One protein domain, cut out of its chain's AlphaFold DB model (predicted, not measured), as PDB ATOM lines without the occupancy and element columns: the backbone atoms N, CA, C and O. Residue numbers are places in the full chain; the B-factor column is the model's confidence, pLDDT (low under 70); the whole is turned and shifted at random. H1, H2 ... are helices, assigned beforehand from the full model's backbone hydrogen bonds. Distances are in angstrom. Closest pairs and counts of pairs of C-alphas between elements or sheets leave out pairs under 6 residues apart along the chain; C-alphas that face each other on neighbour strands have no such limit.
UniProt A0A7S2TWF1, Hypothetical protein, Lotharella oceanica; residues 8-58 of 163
ATOM      1  N   ILE A   8      36.854  -4.010 -52.837       93.31
ATOM      2  CA  ILE A   8      37.678  -3.697 -54.003       93.31
ATOM      3  C   ILE A   8      36.753  -3.595 -55.212       93.31
ATOM      4  O   ILE A   8      36.017  -4.530 -55.517       93.31
ATOM      5  N   TRP A   9      36.798  -2.456 -55.899       90.25
ATOM      6  CA  TRP A   9      35.921  -2.151 -57.030       90.25
ATOM      7  C   TRP A   9      36.741  -1.823 -58.283       90.25
ATOM      8  O   TRP A   9      37.906  -1.419 -58.168       90.25
ATOM      9  N   PRO A  10      36.171  -1.964 -59.492       88.19
ATOM     10  CA  PRO A  10      36.792  -1.452 -60.705       88.19
ATOM     11  C   PRO A  10      37.114   0.055 -60.611       88.19
ATOM     12  O   PRO A  10      36.363   0.805 -59.986       88.19
ATOM     13  N   PRO A  11      38.216   0.513 -61.232       89.56
ATOM     14  CA  PRO A  11      39.168  -0.278 -62.018       89.56
ATOM     15  C   PRO A  11      40.223  -1.010 -61.169       89.56
ATOM     16  O   PRO A  11      40.963  -1.838 -61.690       89.56
ATOM     17  N   TYR A  12      40.305  -0.743 -59.863       89.62
ATOM     18  CA  TYR A  12      41.362  -1.281 -58.997       89.62
ATOM     19  C   TYR A  12      41.283  -2.799 -58.804       89.62
ATOM     20  O   TYR A  12      42.318  -3.442 -58.637       89.62
ATOM     21  N   ALA A  13      40.082  -3.378 -58.890       91.19
ATOM     22  CA  ALA A  13      39.869  -4.827 -58.837       91.19
ATOM     23  C   ALA A  13      40.682  -5.597 -59.896       91.19
ATOM     24  O   ALA A  13      41.173  -6.687 -59.614       91.19
ATOM     25  N   TYR A  14      40.921  -5.005 -61.073       90.00
ATOM     26  CA  TYR A  14      41.718  -5.635 -62.132       90.00
ATOM     27  C   TYR A  14      43.170  -5.882 -61.705       90.00
ATOM     28  O   TYR A  14      43.789  -6.856 -62.122       90.00
ATOM     29  N   GLY A  15      43.702  -5.054 -60.800       92.19
ATOM     30  CA  GLY A  15      45.047  -5.209 -60.251       92.19
ATOM     31  C   GLY A  15      45.227  -6.419 -59.329       92.19
ATOM     32  O   GLY A  15      46.342  -6.633 -58.855       92.19
ATOM     33  N   TYR A  16      44.169  -7.193 -59.059       93.31
ATOM     34  CA  TYR A  16      44.185  -8.394 -58.216       93.31
ATOM     35  C   TYR A  16      43.926  -9.692 -58.994       93.31
ATOM     36  O   TYR A  16      44.046 -10.778 -58.425       93.31
ATOM     37  N   GLN A  17      43.615  -9.612 -60.292       90.81
ATOM     38  CA  GLN A  17      43.368 -10.797 -61.113       90.81
ATOM     39  C   GLN A  17      44.608 -11.702 -61.173       90.81
ATOM     40  O   GLN A  17      45.741 -11.233 -61.292       90.81
ATOM     41  N   GLY A  18      44.386 -13.014 -61.050       91.69
ATOM     42  CA  GLY A  18      45.441 -14.035 -61.079       91.69
ATOM     43  C   GLY A  18      46.326 -14.126 -59.828       91.69
ATOM     44  O   GLY A  18      47.230 -14.958 -59.801       91.69
ATOM     45  N   GLN A  19      46.095 -13.310 -58.796       95.69
ATOM     46  CA  GLN A  19      46.852 -13.384 -57.541       95.69
ATOM     47  C   GLN A  19      46.292 -14.443 -56.593       95.69
ATOM     48  O   GLN A  19      45.078 -14.669 -56.553       95.69
ATOM     49  N   SER A  20      47.174 -15.054 -55.795       96.88
ATOM     50  CA  SER A  20      46.772 -15.943 -54.698       96.88
ATOM     51  C   SER A  20      46.161 -15.153 -53.538       96.88
ATOM     52  O   SER A  20      46.392 -13.948 -53.407       96.88
ATOM     53  N   ASP A  21      45.396 -15.822 -52.675       96.88
ATOM     54  CA  ASP A  21      44.762 -15.196 -51.507       96.88
ATOM     55  C   ASP A  21      45.804 -14.523 -50.606       96.88
ATOM     56  O   ASP A  21      45.614 -13.387 -50.176       96.88
ATOM     57  N   GLU A  22      46.960 -15.159 -50.402       96.75
ATOM     58  CA  GLU A  22      48.050 -14.627 -49.583       96.75
ATOM     59  C   GLU A  22      48.618 -13.329 -50.162       96.75
ATOM     60  O   GLU A  22      48.920 -12.394 -49.416       96.75
ATOM     61  N   GLN A  23      48.748 -13.246 -51.489       97.19
ATOM     62  CA  GLN A  23      49.218 -12.040 -52.169       97.19
ATOM     63  C   GLN A  23      48.212 -10.894 -52.023       97.19
ATOM     64  O   GLN A  23      48.611  -9.765 -51.724       97.19
ATOM     65  N   VAL A  24      46.914 -11.180 -52.187       96.81
ATOM     66  CA  VAL A  24      45.843 -10.187 -52.010       96.81
ATOM     67  C   VAL A  24      45.812  -9.683 -50.567       96.81
ATOM     68  O   VAL A  24      45.867  -8.476 -50.330       96.81
ATOM     69  N   VAL A  25      45.798 -10.597 -49.593       96.50
ATOM     70  CA  VAL A  25      45.774 -10.270 -48.161       96.50
ATOM     71  C   VAL A  25      47.012  -9.471 -47.763       96.50
ATOM     72  O   VAL A  25      46.891  -8.461 -47.074       96.50
ATOM     73  N   SER A  26      48.201  -9.860 -48.233       95.69
ATOM     74  CA  SER A  26      49.443  -9.133 -47.948       95.69
ATOM     75  C   SER A  26      49.397  -7.689 -48.453       95.69
ATOM     76  O   SER A  26      49.787  -6.781 -47.717       95.69
ATOM     77  N   LYS A  27      48.870  -7.455 -49.663       95.56
ATOM     78  CA  LYS A  27      48.698  -6.100 -50.208       95.56
ATOM     79  C   LYS A  27      47.723  -5.267 -49.383       95.56
ATOM     80  O   LYS A  27      48.049  -4.135 -49.037       95.56
ATOM     81  N   ILE A  28      46.571  -5.834 -49.024       95.31
ATOM     82  CA  ILE A  28      45.556  -5.144 -48.212       95.31
ATOM     83  C   ILE A  28      46.119  -4.783 -46.834       95.31
ATOM     84  O   ILE A  28      45.944  -3.655 -46.379       95.31
ATOM     85  N   LEU A  29      46.835  -5.704 -46.181       95.00
ATOM     86  CA  LEU A  29      47.489  -5.435 -44.900       95.00
ATOM     87  C   LEU A  29      48.586  -4.371 -45.026       95.00
ATOM     88  O   LEU A  29      48.741  -3.562 -44.117       95.00
ATOM     89  N   GLY A  30      49.312  -4.334 -46.148       94.06
ATOM     90  CA  GLY A  30      50.248  -3.254 -46.463       94.06
ATOM     91  C   GLY A  30      49.548  -1.896 -46.520       94.06
ATOM     92  O   GLY A  30      49.914  -0.986 -45.783       94.06
ATOM     93  N   THR A  31      48.468  -1.788 -47.298       94.50
ATOM     94  CA  THR A  31      47.666  -0.556 -47.377       94.50
ATOM     95  C   THR A  31      47.091  -0.153 -46.020       94.50
ATOM     96  O   THR A  31      47.160   1.014 -45.644       94.50
ATOM     97  N   LEU A  32      46.558  -1.106 -45.250       94.31
ATOM     98  CA  LEU A  32      46.021  -0.829 -43.921       94.31
ATOM     99  C   LEU A  32      47.116  -0.347 -42.961       94.31
ATOM    100  O   LEU A  32      46.879   0.573 -42.184       94.31
ATOM    101  N   ARG A  33      48.320  -0.927 -43.020       94.31
ATOM    102  CA  ARG A  33      49.461  -0.482 -42.210       94.31
ATOM    103  C   ARG A  33      49.798   0.970 -42.530       94.31
ATOM    104  O   ARG A  33      49.919   1.761 -41.600       94.31
ATOM    105  N   ASP A  34      49.909   1.300 -43.812       93.56
ATOM    106  CA  ASP A  34      50.268   2.644 -44.274       93.56
ATOM    107  C   ASP A  34      49.199   3.687 -43.901       93.56
ATOM    108  O   ASP A  34      49.518   4.852 -43.676       93.56
ATOM    109  N   MET A  35      47.930   3.274 -43.792       93.94
ATOM    110  CA  MET A  35      46.841   4.127 -43.304       93.94
ATOM    111  C   MET A  35      46.860   4.324 -41.783       93.94
ATOM    112  O   MET A  35      46.506   5.398 -41.301       93.94
ATOM    113  N   MET A  36      47.201   3.281 -41.022       93.25
ATOM    114  CA  MET A  36      47.085   3.281 -39.558       93.25
ATOM    115  C   MET A  36      48.344   3.781 -38.849       93.25
ATOM    116  O   MET A  36      48.263   4.243 -37.710       93.25
ATOM    117  N   TYR A  37      49.506   3.673 -39.490       94.12
ATOM    118  CA  TYR A  37      50.791   3.978 -38.879       94.12
ATOM    119  C   TYR A  37      51.601   4.970 -39.715       94.12
ATOM    120  O   TYR A  37      51.602   4.891 -40.941       94.12
ATOM    121  N   PRO A  38      52.358   5.877 -39.071       92.81
ATOM    122  CA  PRO A  38      53.266   6.756 -39.793       92.81
ATOM    123  C   PRO A  38      54.419   5.959 -40.440       92.81
ATOM    124  O   PRO A  38      54.762   4.875 -39.957       92.81
ATOM    125  N   PRO A  39      55.080   6.499 -41.483       86.44
ATOM    126  CA  PRO A  39      56.066   5.767 -42.294       86.44
ATOM    127  C   PRO A  39      57.258   5.194 -41.509       86.44
ATOM    128  O   PRO A  39      57.879   4.219 -41.912       86.44
ATOM    129  N   ASN A  40      57.586   5.811 -40.377       88.69
ATOM    130  CA  ASN A  40      58.681   5.461 -39.476       88.69
ATOM    131  C   ASN A  40      58.232   4.621 -38.264       88.69
ATOM    132  O   ASN A  40      59.009   4.412 -37.332       88.69
ATOM    133  N   CYS A  41      56.990   4.137 -38.252       88.56
ATOM    134  CA  CYS A  41      56.488   3.265 -37.202       88.56
ATOM    135  C   CYS A  41      57.009   1.830 -37.367       88.56
ATOM    136  O   CYS A  41      56.862   1.207 -38.424       88.56
ATOM    137  N   THR A  42      57.574   1.283 -36.291       87.19
ATOM    138  CA  THR A  42      58.050  -0.108 -36.220       87.19
ATOM    139  C   THR A  42      56.963  -1.094 -35.797       87.19
ATOM    140  O   THR A  42      57.161  -2.304 -35.922       87.19
ATOM    141  N   SER A  43      55.812  -0.602 -35.329       89.25
ATOM    142  CA  SER A  43      54.663  -1.440 -34.990       89.25
ATOM    143  C   SER A  43      54.169  -2.207 -36.215       89.25
ATOM    144  O   SER A  43      54.201  -1.718 -37.346       89.25
ATOM    145  N   THR A  44      53.710  -3.431 -35.981       87.12
ATOM    146  CA  THR A  44      53.146  -4.299 -37.016       87.12
ATOM    147  C   THR A  44      51.670  -4.525 -36.745       87.12
ATOM    148  O   THR A  44      51.232  -4.532 -35.595       87.12
ATOM    149  N   LEU A  45      50.898  -4.699 -37.817       91.06
ATOM    150  CA  LEU A  45      49.524  -5.158 -37.680       91.06
ATOM    151  C   LEU A  45      49.517  -6.592 -37.136       91.06
ATOM    152  O   LEU A  45      50.379  -7.392 -37.518       91.06
ATOM    153  N   PRO A  46      48.543  -6.943 -36.284       90.50
ATOM    154  CA  PRO A  46      48.346  -8.329 -35.895       90.50
ATOM    155  C   PRO A  46      48.068  -9.184 -37.136       90.50
ATOM    156  O   PRO A  46      47.354  -8.766 -38.053       90.50
ATOM    157  N   LYS A  47      48.628 -10.397 -37.163       90.69
ATOM    158  CA  LYS A  47      48.366 -11.351 -38.241       90.69
ATOM    159  C   LYS A  47      46.893 -11.791 -38.179       90.69
ATOM    160  O   LYS A  47      46.438 -12.143 -37.087       90.69
ATOM    161  N   PRO A  48      46.154 -11.799 -39.303       94.25
ATOM    162  CA  PRO A  48      44.804 -12.344 -39.320       94.25
ATOM    163  C   PRO A  48      44.831 -13.837 -38.976       94.25
ATOM    164  O   PRO A  48      45.732 -14.564 -39.402       94.25
ATOM    165  N   LEU A  49      43.843 -14.275 -38.191       95.94
ATOM    166  CA  LEU A  49      43.637 -15.692 -37.886       95.94
ATOM    167  C   LEU A  49      43.193 -16.465 -39.130       95.94
ATOM    168  O   LEU A  49      43.613 -17.603 -39.317       95.94
ATOM    169  N   ASP A  50      42.381 -15.824 -39.969       95.69
ATOM    170  CA  ASP A  50      41.861 -16.372 -41.217       95.69
ATOM    171  C   ASP A  50      41.560 -15.241 -42.214       95.69
ATOM    172  O   ASP A  50      41.437 -14.072 -41.824       95.69
ATOM    173  N   ALA A  51      41.454 -15.579 -43.497       96.56
ATOM    174  CA  ALA A  51      41.099 -14.655 -44.563       96.56
ATOM    175  C   ALA A  51      40.320 -15.362 -45.679       96.56
ATOM    176  O   ALA A  51      40.644 -16.477 -46.070       96.56
ATOM    177  N   LEU A  52      39.330 -14.661 -46.238       97.00
ATOM    178  CA  LEU A  52      38.549 -15.118 -47.384       97.00
ATOM    179  C   LEU A  52      38.609 -14.070 -48.497       97.00
ATOM    180  O   LEU A  52      38.234 -12.916 -48.281       97.00
ATOM    181  N   VAL A  53      39.032 -14.481 -49.693       96.88
ATOM    182  CA  VAL A  53      39.068 -13.628 -50.888       96.88
ATOM    183  C   VAL A  53      38.049 -14.133 -51.905       96.88
ATOM    184  O   VAL A  53      38.176 -15.229 -52.449       96.88
ATOM    185  N   THR A  54      37.026 -13.327 -52.191       95.94
ATOM    186  CA  THR A  54      36.018 -13.660 -53.207       95.94
ATOM    187  C   THR A  54      36.491 -13.258 -54.604       95.94
ATOM    188  O   THR A  54      37.135 -12.224 -54.785       95.94
ATOM    189  N   ARG A  55      36.171 -14.083 -55.609       94.75
ATOM    190  CA  ARG A  55      36.509 -13.853 -57.025       94.75
ATOM    191  C   ARG A  55      35.289 -14.070 -57.910       94.75
ATOM    192  O   ARG A  55      35.169 -15.070 -58.609       94.75
ATOM    193  N   TRP A  56      34.356 -13.127 -57.834       94.56
ATOM    194  CA  TRP A  56      33.077 -13.216 -58.539       94.56
ATOM    195  C   TRP A  56      33.222 -13.306 -60.063       94.56
ATOM    196  O   TRP A  56      32.414 -13.965 -60.702       94.56
ATOM    197  N   ASP A  57      34.255 -12.686 -60.643       91.69
ATOM    198  CA  ASP A  57      34.521 -12.666 -62.088       91.69
ATOM    199  C   ASP A  57      34.956 -14.023 -62.664       91.69
ATOM    200  O   ASP A  57      34.753 -14.280 -63.848       91.69
ATOM    201  N   THR A  58      35.538 -14.890 -61.834       93.00
ATOM    202  CA  THR A  58      36.024 -16.224 -62.232       93.00
ATOM    203  C   THR A  58      35.244 -17.372 -61.596       93.00
ATOM    204  O   THR A  58      35.452 -18.524 -61.973       93.00
TER     205      THR A  58
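What this domain is: This is residues 8 to 58 of the 163 residues of the protein "Hypothetical protein" of Lotharella oceanica (UniProt A0A7S2TWF1). One long helix, H2, has a short helix, H1, near its first end, and a long strand-free tail, residues 37 to 58, that turns round at the far end of H2 and folds back past the helix toward the end where H1 lies. The printed part has 51 residues with two named helices, H1 then H2 along the chain, and no named strand. The class is all helix, though under half of the residues, 21 of 51, are in named elements. The whole is loose, with a radius of gyration of the C-alphas of 12.7 A, and only just flat, spanning 38 by 25 by 13 A.

How they stand to each other: Look first at H2, residues 21 to 36, the longest helix. Before it in the chain you find H1, residues 12 to 16, joined to H2 by a tight link of 4 residues. The two helices are close but not clearly touching: their closest C-alphas, those of Tyr 16 and Val 24, are 6.7 A apart. In H2 every O i to N i+4 pair is within hydrogen-bond range; in H1 0 of 1 is, while 2 of its 2 O i to N i+3 pairs are.

Where its parts are: Find C-alpha 21 at (44.762, -15.196, -51.507); from there H2 runs 22.1 A to C-alpha 36 at (47.085, 3.281, -39.558). Then go back to C-alpha 12 at (41.362, -1.281, -58.997), where H1 begins; it runs 7.7 A to C-alpha 16.

The domain as a whole: The C-alphas farthest apart are those of Asn 40 and Thr 58, at 38.7 A. Residues 37 to 58 hold no named element, and their C-alphas lie 10 to 20 A from the mean of all C-alphas. The printed part has no cut, and no link between its helices is long. Its mean pLDDT is 93.1, and no printed residue is under 70.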